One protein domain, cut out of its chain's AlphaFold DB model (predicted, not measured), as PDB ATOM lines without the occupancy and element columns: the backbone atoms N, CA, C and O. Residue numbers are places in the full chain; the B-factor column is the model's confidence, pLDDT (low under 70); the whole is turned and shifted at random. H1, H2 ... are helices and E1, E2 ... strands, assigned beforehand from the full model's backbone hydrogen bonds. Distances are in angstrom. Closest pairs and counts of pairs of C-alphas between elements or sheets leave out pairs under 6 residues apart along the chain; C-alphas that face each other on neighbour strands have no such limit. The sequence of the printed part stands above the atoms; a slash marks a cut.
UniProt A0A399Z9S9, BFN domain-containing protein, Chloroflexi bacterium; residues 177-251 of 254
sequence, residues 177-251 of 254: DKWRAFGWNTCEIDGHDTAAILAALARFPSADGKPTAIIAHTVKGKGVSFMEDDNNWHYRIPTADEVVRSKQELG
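What this domain is: This is residues 177 to 251 of the 254 residues of the protein "BFN domain-containing protein" of Chloroflexi bacterium (UniProt A0A399Z9S9). The model is an elongated, two-lobed shape: one lobe is a small sheet of two parallel strands, E1 and E2, with H2 packed along it and short H1 near its beginning; the other is a loose lobe of H3, H4 and the loop of residues 218 to 230, which leads there from E2. H3 and H4 stay apart from each other within that second lobe. The printed part has 75 residues, with four named helices and two named strands in the order H1, E1, H2, E2, H3, H4; the class is mixed, helices and strands. It is only just loose, close to extended, with a radius of gyration of the C-alphas of 17.0 A, and it spans 52 by 24 by 14 A, a rod.

Where its parts are: Strand E1 is residues 185 to 190, 17.0 A from first to last C-alpha, and strand E2 is residues 212 to 217, 15.8 A. Between them is helix H2, residues 194 to 201, 10.5 A. Helix H1, residues 177 to 181, measures 5.8 A and begins at C-alpha 177 at (-9.480, 302.353, 57.063). Helix H3 is residues 231 to 234, 5.5 A. The longest helix, H4, is residues 240 to 249, 14.5 A, and ends at C-alpha 249 at (15.559, 312.645, 33.003).

How they stand to each other: E1 and E2 are parallel neighbours, with 21 degrees between their directions. The C-alphas of Asn 185 and Thr 212, which face each other, are 4.5 A apart. N 213 and O 185, at 2.7 A, and N 189 and O 215, at 3.0 A, are within hydrogen-bond range. E1, H2 and E2 form a strand-helix-strand unit, two parallel neighbour strands with a helix between them in the chain, and its crossover is right-handed. The closest C-alphas of H2 and E1 are those of Ala 196 and Ile 189, 6.3 A apart; those of H2 and E2 are Ala 200 and Ile 214, 7.3 A apart. The closest C-alphas of H1 and E1 are those of Arg 180 and Thr 186, 5.9 A apart. H4 is apart from H1, E1, H2, E2 and H3. In H1, H2 and H4 every O i to N i+4 pair is within hydrogen-bond range; H3 is too short for such a pair, and its one O i to N i+3 pair is within range.

The domain as a whole: The two C-alphas farthest apart are those of Asp 208 and Asp 241, 51.6 A. The printed part has no cut. The link from E2 to H3, 13 residues, is long; the link from H2 to E2, 10 residues, is short. The mean pLDDT of the printed part is 88.3, and one residue, Ala 181, is under 70.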
ATOM      1  N   ASP A 177      -8.461 302.678  56.063       77.56
ATOM      2  CA  ASP A 177      -9.480 302.353  57.063       77.56
ATOM      3  C   ASP A 177     -10.873 302.324  56.450       77.56
ATOM      4  O   ASP A 177     -11.704 301.529  56.869       77.56
ATOM      5  N   LYS A 178     -11.121 303.121  55.406       75.31
ATOM      6  CA  LYS A 178     -12.363 303.041  54.636       75.31
ATOM      7  C   LYS A 178     -12.497 301.696  53.924       75.31
ATOM      8  O   LYS A 178     -13.505 301.024  54.111       75.31
ATOM      9  N   TRP A 179     -11.481 301.252  53.182       83.00
ATOM     10  CA  TRP A 179     -11.507 299.928  52.544       83.00
ATOM     11  C   TRP A 179     -11.588 298.787  53.556       83.00
ATOM     12  O   TRP A 179     -12.372 297.859  53.357       83.00
ATOM     13  N   ARG A 180     -10.861 298.892  54.676       80.69
ATOM     14  CA  ARG A 180     -10.995 297.950  55.791       80.69
ATOM     15  C   ARG A 180     -12.419 297.944  56.291       80.69
ATOM     16  O   ARG A 180     -12.995 296.872  56.286       80.69
ATOM     17  N   ALA A 181     -13.006 299.100  56.617       67.94
ATOM     18  CA  ALA A 181     -14.414 299.249  56.991       67.94
ATOM     19  C   ALA A 181     -15.358 298.621  55.951       67.94
ATOM     20  O   ALA A 181     -16.423 298.144  56.332       67.94
ATOM     21  N   PHE A 182     -14.949 298.550  54.674       75.12
ATOM     22  CA  PHE A 182     -15.656 297.858  53.592       75.12
ATOM     23  C   PHE A 182     -15.523 296.336  53.550       75.12
ATOM     24  O   PHE A 182     -16.052 295.709  52.635       75.12
ATOM     25  N   GLY A 183     -14.850 295.724  54.520       74.50
ATOM     26  CA  GLY A 183     -14.610 294.283  54.535       74.50
ATOM     27  C   GLY A 183     -13.545 293.838  53.532       74.50
ATOM     28  O   GLY A 183     -13.427 292.644  53.272       74.50
ATOM     29  N   TRP A 184     -12.775 294.772  52.959       86.12
ATOM     30  CA  TRP A 184     -11.681 294.440  52.052       86.12
ATOM     31  C   TRP A 184     -10.403 294.188  52.842       86.12
ATOM     32  O   TRP A 184     -10.036 294.952  53.745       86.12
ATOM     33  N   ASN A 185      -9.654 293.172  52.425       86.94
ATOM     34  CA  ASN A 185      -8.255 293.081  52.805       86.94
ATOM     35  C   ASN A 185      -7.539 294.294  52.234       86.94
ATOM     36  O   ASN A 185      -7.636 294.570  51.046       86.94
ATOM     37  N   THR A 186      -6.858 295.056  53.077       89.62
ATOM     38  CA  THR A 186      -6.296 296.333  52.646       89.62
ATOM     39  C   THR A 186      -4.835 296.418  53.029       89.62
ATOM     40  O   THR A 186      -4.495 296.314  54.211       89.62
ATOM     41  N   CYS A 187      -3.978 296.636  52.038       90.81
ATOM     42  CA  CYS A 187      -2.566 296.922  52.243       90.81
ATOM     43  C   CYS A 187      -2.174 298.229  51.560       90.81
ATOM     44  O   CYS A 187      -2.766 298.646  50.566       90.81
ATOM     45  N   GLU A 188      -1.158 298.867  52.122       93.62
ATOM     46  CA  GLU A 188      -0.589 300.104  51.609       93.62
ATOM     47  C   GLU A 188       0.842 299.822  51.164       93.62
ATOM     48  O   GLU A 188       1.581 299.124  51.863       93.62
ATOM     49  N   ILE A 189       1.213 300.326  49.991       95.38
ATOM     50  CA  ILE A 189       2.544 300.143  49.402       95.38
ATOM     51  C   ILE A 189       3.051 301.459  48.817       95.38
ATOM     52  O   ILE A 189       2.255 302.333  48.468       95.38
ATOM     53  N   ASP A 190       4.366 301.580  48.655       96.31
ATOM     54  CA  ASP A 190       4.933 302.573  47.742       96.31
ATOM     55  C   ASP A 190       4.583 302.163  46.302       96.31
ATOM     56  O   ASP A 190       4.948 301.080  45.839       96.31
ATOM     57  N   GLY A 191       3.834 303.013  45.604       95.81
ATOM     58  CA  GLY A 191       3.393 302.788  44.231       95.81
ATOM     59  C   GLY A 191       4.491 302.947  43.181       95.81
ATOM     60  O   GLY A 191       4.221 302.720  42.004       95.81
ATOM     61  N   HIS A 192       5.708 303.320  43.582       96.12
ATOM     62  CA  HIS A 192       6.885 303.382  42.708       96.12
ATOM     63  C   HIS A 192       7.903 302.279  42.990       96.12
ATOM     64  O   HIS A 192       8.886 302.155  42.260       96.12
ATOM     65  N   ASP A 193       7.672 301.454  44.012       97.19
ATOM     66  CA  ASP A 193       8.480 300.271  44.279       97.19
ATOM     67  C   ASP A 193       7.885 299.058  43.550       97.19
ATOM     68  O   ASP A 193       6.918 298.425  43.983       97.19
ATOM     69  N   THR A 194       8.509 298.693  42.429       95.25
ATOM     70  CA  THR A 194       8.100 297.528  41.635       95.25
ATOM     71  C   THR A 194       8.129 296.221  42.428       95.25
ATOM     72  O   THR A 194       7.293 295.350  42.188       95.25
ATOM     73  N   ALA A 195       9.051 296.067  43.385       96.69
ATOM     74  CA  ALA A 195       9.122 294.866  44.207       96.69
ATOM     75  C   ALA A 195       7.960 294.819  45.208       96.69
ATOM     76  O   ALA A 195       7.350 293.760  45.374       96.69
ATOM     77  N   ALA A 196       7.596 295.957  45.812       95.44
ATOM     78  CA  ALA A 196       6.425 296.059  46.685       95.44
ATOM     79  C   ALA A 196       5.117 295.768  45.929       95.44
ATOM     80  O   ALA A 196       4.274 295.021  46.431       95.44
ATOM     81  N   ILE A 197       4.975 296.285  44.702       94.88
ATOM     82  CA  ILE A 197       3.824 296.005  43.832       94.88
ATOM     83  C   ILE A 197       3.730 294.509  43.523       94.88
ATOM     84  O   ILE A 197       2.677 293.904  43.726       94.88
ATOM     85  N   LEU A 198       4.827 293.887  43.078       95.19
ATOM     86  CA  LEU A 198       4.851 292.453  42.772       95.19
ATOM     87  C   LEU A 198       4.551 291.602  44.011       95.19
ATOM     88  O   LEU A 198       3.771 290.656  43.929       95.19
ATOM     89  N   ALA A 199       5.114 291.955  45.169       93.12
ATOM     90  CA  ALA A 199       4.854 291.260  46.426       93.12
ATOM     91  C   ALA A 199       3.392 291.397  46.881       93.12
ATOM     92  O   ALA A 199       2.839 290.446  47.436       93.12
ATOM     93  N   ALA A 200       2.759 292.550  46.651       91.69
ATOM     94  CA  ALA A 200       1.344 292.754  46.942       91.69
ATOM     95  C   ALA A 200       0.454 291.934  45.998       91.69
ATOM     96  O   ALA A 200      -0.448 291.242  46.466       91.69
ATOM     97  N   LEU A 201       0.745 291.945  44.693       90.88
ATOM     98  CA  LEU A 201       0.005 291.184  43.682       90.88
ATOM     99  C   LEU A 201       0.164 289.665  43.842       90.88
ATOM    100  O   LEU A 201      -0.792 288.926  43.628       90.88
ATOM    101  N   ALA A 202       1.327 289.181  44.285       90.62
ATOM    102  CA  ALA A 202       1.570 287.755  44.522       90.62
ATOM    103  C   ALA A 202       0.713 287.157  45.655       90.62
ATOM    104  O   ALA A 202       0.624 285.939  45.783       90.62
ATOM    105  N   ARG A 203       0.077 287.998  46.482       83.50
ATOM    106  CA  ARG A 203      -0.841 287.575  47.554       83.50
ATOM    107  C   ARG A 203      -2.277 287.355  47.060       83.50
ATOM    108  O   ARG A 203      -3.152 287.083  47.876       83.50
ATOM    109  N   PHE A 204      -2.527 287.502  45.757       79.38
ATOM    110  CA  PHE A 204      -3.835 287.284  45.144       79.38
ATOM    111  C   PHE A 204      -3.958 285.876  44.534       79.38
ATOM    112  O   PHE A 204      -3.006 285.398  43.918       79.38
ATOM    113  N   PRO A 205      -5.149 285.246  44.608       75.44
ATOM    114  CA  PRO A 205      -6.321 285.675  45.376       75.44
ATOM    115  C   PRO A 205      -6.091 285.524  46.886       75.44
ATOM    116  O   PRO A 205      -5.295 284.692  47.321       75.44
ATOM    117  N   SER A 206      -6.801 286.323  47.685       75.12
ATOM    118  CA  SER A 206      -6.726 286.197  49.141       75.12
ATOM    119  C   SER A 206      -7.271 284.843  49.603       75.12
ATOM    120  O   SER A 206      -8.303 284.381  49.115       75.12
ATOM    121  N   ALA A 207      -6.597 284.221  50.573       73.06
ATOM    122  CA  ALA A 207      -6.951 282.896  51.083       73.06
ATOM    123  C   ALA A 207      -8.305 282.857  51.819       73.06
ATOM    124  O   ALA A 207      -8.916 281.797  51.925       73.06
ATOM    125  N   ASP A 208      -8.777 283.999  52.318       78.81
ATOM    126  CA  ASP A 208     -10.034 284.152  53.061       78.81
ATOM    127  C   ASP A 208     -11.246 284.489  52.168       78.81
ATOM    128  O   ASP A 208     -12.346 284.695  52.678       78.81
ATOM    129  N   GLY A 209     -11.061 284.558  50.843       77.31
ATOM    130  CA  GLY A 209     -12.125 284.843  49.876       77.31
ATOM    131  C   GLY A 209     -12.609 286.297  49.848       77.31
ATOM    132  O   GLY A 209     -13.486 286.623  49.047       77.31
ATOM    133  N   LYS A 210     -12.043 287.187  50.675       78.12
ATOM    134  CA  LYS A 210     -12.383 288.613  50.655       78.12
ATOM    135  C   LYS A 210     -11.695 289.319  49.479       78.12
ATOM    136  O   LYS A 210     -10.575 288.951  49.111       78.12
ATOM    137  N   PRO A 211     -12.319 290.357  48.894       83.88
ATOM    138  CA  PRO A 211     -11.639 291.213  47.930       83.88
ATOM    139  C   PRO A 211     -10.486 291.973  48.604       83.88
ATOM    140  O   PRO A 211     -10.542 292.275  49.799       83.88
ATOM    141  N   THR A 212      -9.446 292.299  47.835       87.88
ATOM    142  CA  THR A 212      -8.252 292.986  48.349       87.88
ATOM    143  C   THR A 212      -8.040 294.323  47.644       87.88
ATOM    144  O   THR A 212      -8.024 294.391  46.416       87.88
ATOM    145  N   ALA A 213      -7.853 295.383  48.431       89.94
ATOM    146  CA  ALA A 213      -7.530 296.734  47.997       89.94
ATOM    147  C   ALA A 213      -6.043 296.992  48.263       89.94
ATOM    148  O   ALA A 213      -5.590 296.960  49.409       89.94
ATOM    149  N   ILE A 214      -5.282 297.256  47.201       92.56
ATOM    150  CA  ILE A 214      -3.909 297.750  47.310       92.56
ATOM    151  C   ILE A 214      -3.954 299.264  47.135       92.56
ATOM    152  O   ILE A 214      -4.306 299.759  46.066       92.56
ATOM    153  N   ILE A 215      -3.579 300.001  48.174       92.12
ATOM    154  CA  ILE A 215      -3.446 301.455  48.111       92.12
ATOM    155  C   ILE A 215      -1.988 301.762  47.791       92.12
ATOM    156  O   ILE A 215      -1.107 301.649  48.643       92.12
ATOM    157  N   ALA A 216      -1.742 302.106  46.530       93.62
ATOM    158  CA  ALA A 216      -0.428 302.484  46.037       93.62
ATOM    159  C   ALA A 216      -0.211 303.991  46.221       93.62
ATOM    160  O   ALA A 216      -0.837 304.810  45.542       93.62
ATOM    161  N   HIS A 217       0.688 304.356  47.133       92.44
ATOM    162  CA  HIS A 217       1.092 305.742  47.354       92.44
ATOM    163  C   HIS A 217       1.954 306.205  46.183       92.44
ATOM    164  O   HIS A 217       3.055 305.702  45.987       92.44
ATOM    165  N   THR A 218       1.439 307.129  45.372       93.12
ATOM    166  CA  THR A 218       2.108 307.594  44.150       93.12
ATOM    167  C   THR A 218       2.371 309.096  44.185       93.12
ATOM    168  O   THR A 218       1.764 309.852  44.935       93.12
ATOM    169  N   VAL A 219       3.299 309.520  43.331       91.94
ATOM    170  CA  VAL A 219       3.678 310.906  43.065       91.94
ATOM    171  C   VAL A 219       3.300 311.118  41.616       91.94
ATOM    172  O   VAL A 219       3.796 310.423  40.724       91.94
ATOM    173  N   LYS A 220       2.368 312.030  41.375       86.94
ATOM    174  CA  LYS A 220       1.940 312.359  40.020       86.94
ATOM    175  C   LYS A 220       3.138 312.894  39.242       86.94
ATOM    176  O   LYS A 220       3.849 313.735  39.767       86.94
ATOM    177  N   GLY A 221       3.378 312.393  38.031       90.19
ATOM    178  CA  GLY A 221       4.529 312.813  37.221       90.19
ATOM    179  C   GLY A 221       5.884 312.236  37.656       90.19
ATOM    180  O   GLY A 221       6.909 312.751  37.214       90.19
ATOM    181  N   LYS A 222       5.910 311.187  38.500       92.69
ATOM    182  CA  LYS A 222       7.150 310.548  38.978       92.69
ATOM    183  C   LYS A 222       8.149 310.280  37.847       92.69
ATOM    184  O   LYS A 222       7.787 309.722  36.814       92.69
ATOM    185  N   GLY A 223       9.413 310.628  38.082       92.75
ATOM    186  CA  GLY A 223      10.528 310.412  37.156       92.75
ATOM    187  C   GLY A 223      10.861 311.621  36.280       92.75
ATOM    188  O   GLY A 223      11.913 311.627  35.649       92.75
ATOM    189  N   VAL A 224      10.017 312.657  36.272       94.75
ATOM    190  CA  VAL A 224      10.303 313.939  35.621       94.75
ATOM    191  C   VAL A 224      10.169 315.050  36.657       94.75
ATOM    192  O   VAL A 224       9.069 315.424  37.049       94.75
ATOM    193  N   SER A 225      11.300 315.598  37.086       94.50
ATOM    194  CA  SER A 225      11.451 316.529  38.212       94.50
ATOM    195  C   SER A 225      10.501 317.725  38.181       94.50
ATOM    196  O   SER A 225       9.976 318.122  39.214       94.50
ATOM    197  N   PHE A 226      10.257 318.297  37.002       92.12
ATOM    198  CA  PHE A 226       9.382 319.459  36.832       92.12
ATOM    199  C   PHE A 226       7.897 319.097  36.654       92.12
ATOM    200  O   PHE A 226       7.072 319.997  36.505       92.12
ATOM    201  N   MET A 227       7.567 317.801  36.625       92.00
ATOM    202  CA  MET A 227       6.199 317.275  36.608       92.00
ATOM    203  C   MET A 227       5.782 316.646  37.943       92.00
ATOM    204  O   MET A 227       4.584 316.460  38.159       92.00
ATOM    205  N   GLU A 228       6.737 316.302  38.815       93.75
ATOM    206  CA  GLU A 228       6.446 315.655  40.095       93.75
ATOM    207  C   GLU A 228       5.570 316.542  40.993       93.75
ATOM    208  O   GLU A 228       5.917 317.684  41.284       93.75
ATOM    209  N   ASP A 229       4.433 315.991  41.428       87.94
ATOM    210  CA  ASP A 229       3.455 316.607  42.342       87.94
ATOM    211  C   ASP A 229       2.902 317.976  41.888       87.94
ATOM    212  O   ASP A 229       2.361 318.750  42.678       87.94
ATOM    213  N   ASP A 230       2.983 318.275  40.589       79.81
ATOM    214  CA  ASP A 230       2.453 319.512  40.018       79.81
ATOM    215  C   ASP A 230       1.143 319.257  39.253       79.81
ATOM    216  O   ASP A 230       1.077 318.606  38.203       79.81
ATOM    217  N   ASN A 231       0.053 319.815  39.787       77.25
ATOM    218  CA  ASN A 231      -1.284 319.695  39.213       77.25
ATOM    219  C   ASN A 231      -1.444 320.352  37.838       77.25
ATOM    220  O   ASN A 231      -2.349 319.955  37.099       77.25
ATOM    221  N   ASN A 232      -0.574 321.288  37.455       81.69
ATOM    222  CA  ASN A 232      -0.578 321.903  36.127       81.69
ATOM    223  C   ASN A 232      -0.440 320.852  35.005       81.69
ATOM    224  O   ASN A 232      -1.035 320.971  33.933       81.69
ATOM    225  N   TRP A 233       0.264 319.752  35.281       85.00
ATOM    226  CA  TRP A 233       0.476 318.650  34.341       85.00
ATOM    227  C   TRP A 233      -0.705 317.693  34.202       85.00
ATOM    228  O   TRP A 233      -0.626 316.720  33.460       85.00
ATOM    229  N   HIS A 234      -1.826 317.956  34.879       76.62
ATOM    230  CA  HIS A 234      -3.031 317.158  34.675       76.62
ATOM    231  C   HIS A 234      -3.650 317.356  33.286       76.62
ATOM    232  O   HIS A 234      -4.188 316.406  32.723       76.62
ATOM    233  N   TYR A 235      -3.578 318.582  32.760       71.69
ATOM    234  CA  TYR A 235      -4.246 318.982  31.517       71.69
ATOM    235  C   TYR A 235      -3.295 319.592  30.483       71.69
ATOM    236  O   TYR A 235      -3.681 319.781  29.330       71.69
ATOM    237  N   ARG A 236      -2.061 319.931  30.879       88.50
ATOM    238  CA  ARG A 236      -1.080 320.540  29.981       88.50
ATOM    239  C   ARG A 236      -0.342 319.481  29.173       88.50
ATOM    240  O   ARG A 236       0.136 318.488  29.712       88.50
ATOM    241  N   ILE A 237      -0.190 319.749  27.883       90.12
ATOM    242  CA  ILE A 237       0.649 318.953  26.990       90.12
ATOM    243  C   ILE A 237       2.080 319.519  27.051       90.12
ATOM    244  O   ILE A 237       2.235 320.736  26.907       90.12
ATOM    245  N   PRO A 238       3.120 318.689  27.261       91.06
ATOM    246  CA  PRO A 238       4.507 319.148  27.234       91.06
ATOM    247  C   PRO A 238       4.889 319.756  25.880       91.06
ATOM    248  O   PRO A 238       4.505 319.255  24.822       91.06
ATOM    249  N   THR A 239       5.679 320.824  25.911       95.12
ATOM    250  CA  THR A 239       6.304 321.414  24.718       95.12
ATOM    251  C   THR A 239       7.426 320.525  24.173       95.12
ATOM    252  O   THR A 239       7.894 319.611  24.850       95.12
ATOM    253  N   ALA A 240       7.899 320.802  22.952       95.25
ATOM    254  CA  ALA A 240       8.994 320.042  22.341       95.25
ATOM    255  C   ALA A 240      10.261 320.013  23.221       95.25
ATOM    256  O   ALA A 240      10.847 318.947  23.413       95.25
ATOM    257  N   ASP A 241      10.633 321.150  23.813       94.94
ATOM    258  CA  ASP A 241      11.807 321.258  24.687       94.94
ATOM    259  C   ASP A 241      11.619 320.478  25.996       94.94
ATOM    260  O   ASP A 241      12.526 319.779  26.453       94.94
ATOM    261  N   GLU A 242      10.419 320.528  26.582       94.81
ATOM    262  CA  GLU A 242      10.083 319.764  27.789       94.81
ATOM    263  C   GLU A 242      10.099 318.256  27.519       94.81
ATOM    264  O   GLU A 242      10.592 317.510  28.355       94.81
ATOM    265  N   VAL A 243       9.662 317.799  26.338       94.06
ATOM    266  CA  VAL A 243       9.784 316.384  25.940       94.06
ATOM    267  C   VAL A 243      11.250 315.957  25.865       94.06
ATOM    268  O   VAL A 243      11.594 314.879  26.353       94.06
ATOM    269  N   VAL A 244      12.121 316.777  25.264       94.06
ATOM    270  CA  VAL A 244      13.564 316.483  25.199       94.06
ATOM    271  C   VAL A 244      14.144 316.369  26.607       94.06
ATOM    272  O   VAL A 244      14.864 315.413  26.898       94.06
ATOM    273  N   ARG A 245      13.780 317.290  27.504       94.00
ATOM    274  CA  ARG A 245      14.222 317.266  28.901       94.00
ATOM    275  C   ARG A 245      13.685 316.050  29.665       94.00
ATOM    276  O   ARG A 245      14.460 315.375  30.334       94.00
ATOM    277  N   SER A 246      12.402 315.711  29.528       93.81
ATOM    278  CA  SER A 246      11.818 314.516  30.155       93.81
ATOM    279  C   SER A 246      12.511 313.234  29.698       93.81
ATOM    280  O   SER A 246      12.787 312.368  30.518       93.81
ATOM    281  N   LYS A 247      12.843 313.114  28.406       93.50
ATOM    282  CA  LYS A 247      13.593 311.963  27.875       93.50
ATOM    283  C   LYS A 247      14.968 311.813  28.523       93.50
ATOM    284  O   LYS A 247      15.355 310.697  28.861       93.50
ATOM    285  N   GLN A 248      15.679 312.926  28.715       93.44
ATOM    286  CA  GLN A 248      16.965 312.935  29.416       93.44
ATOM    287  C   GLN A 248      16.810 312.482  30.873       93.44
ATOM    288  O   GLN A 248      17.567 311.622  31.314       93.44
ATOM    289  N   GLU A 249      15.815 313.007  31.598       94.06
ATOM    290  CA  GLU A 249      15.559 312.645  33.003       94.06
ATOM    291  C   GLU A 249      15.133 311.175  33.165       94.06
ATOM    292  O   GLU A 249      15.553 310.511  34.108       94.06
ATOM    293  N   LEU A 250      14.383 310.631  32.203       93.06
ATOM    294  CA  LEU A 250      13.951 309.228  32.189       93.06
ATOM    295  C   LEU A 250      15.015 308.254  31.652       93.06
ATOM    296  O   LEU A 250      14.775 307.049  31.614       93.06
ATOM    297  N   GLY A 251      16.167 308.749  31.188       90.81
ATOM    298  CA  GLY A 251      17.208 307.916  30.577       90.81
ATOM    299  C   GLY A 251      16.795 307.274  29.244       90.81
ATOM    300  O   GLY A 251      17.456 306.349  28.777       90.81
TER     301      GLY A 251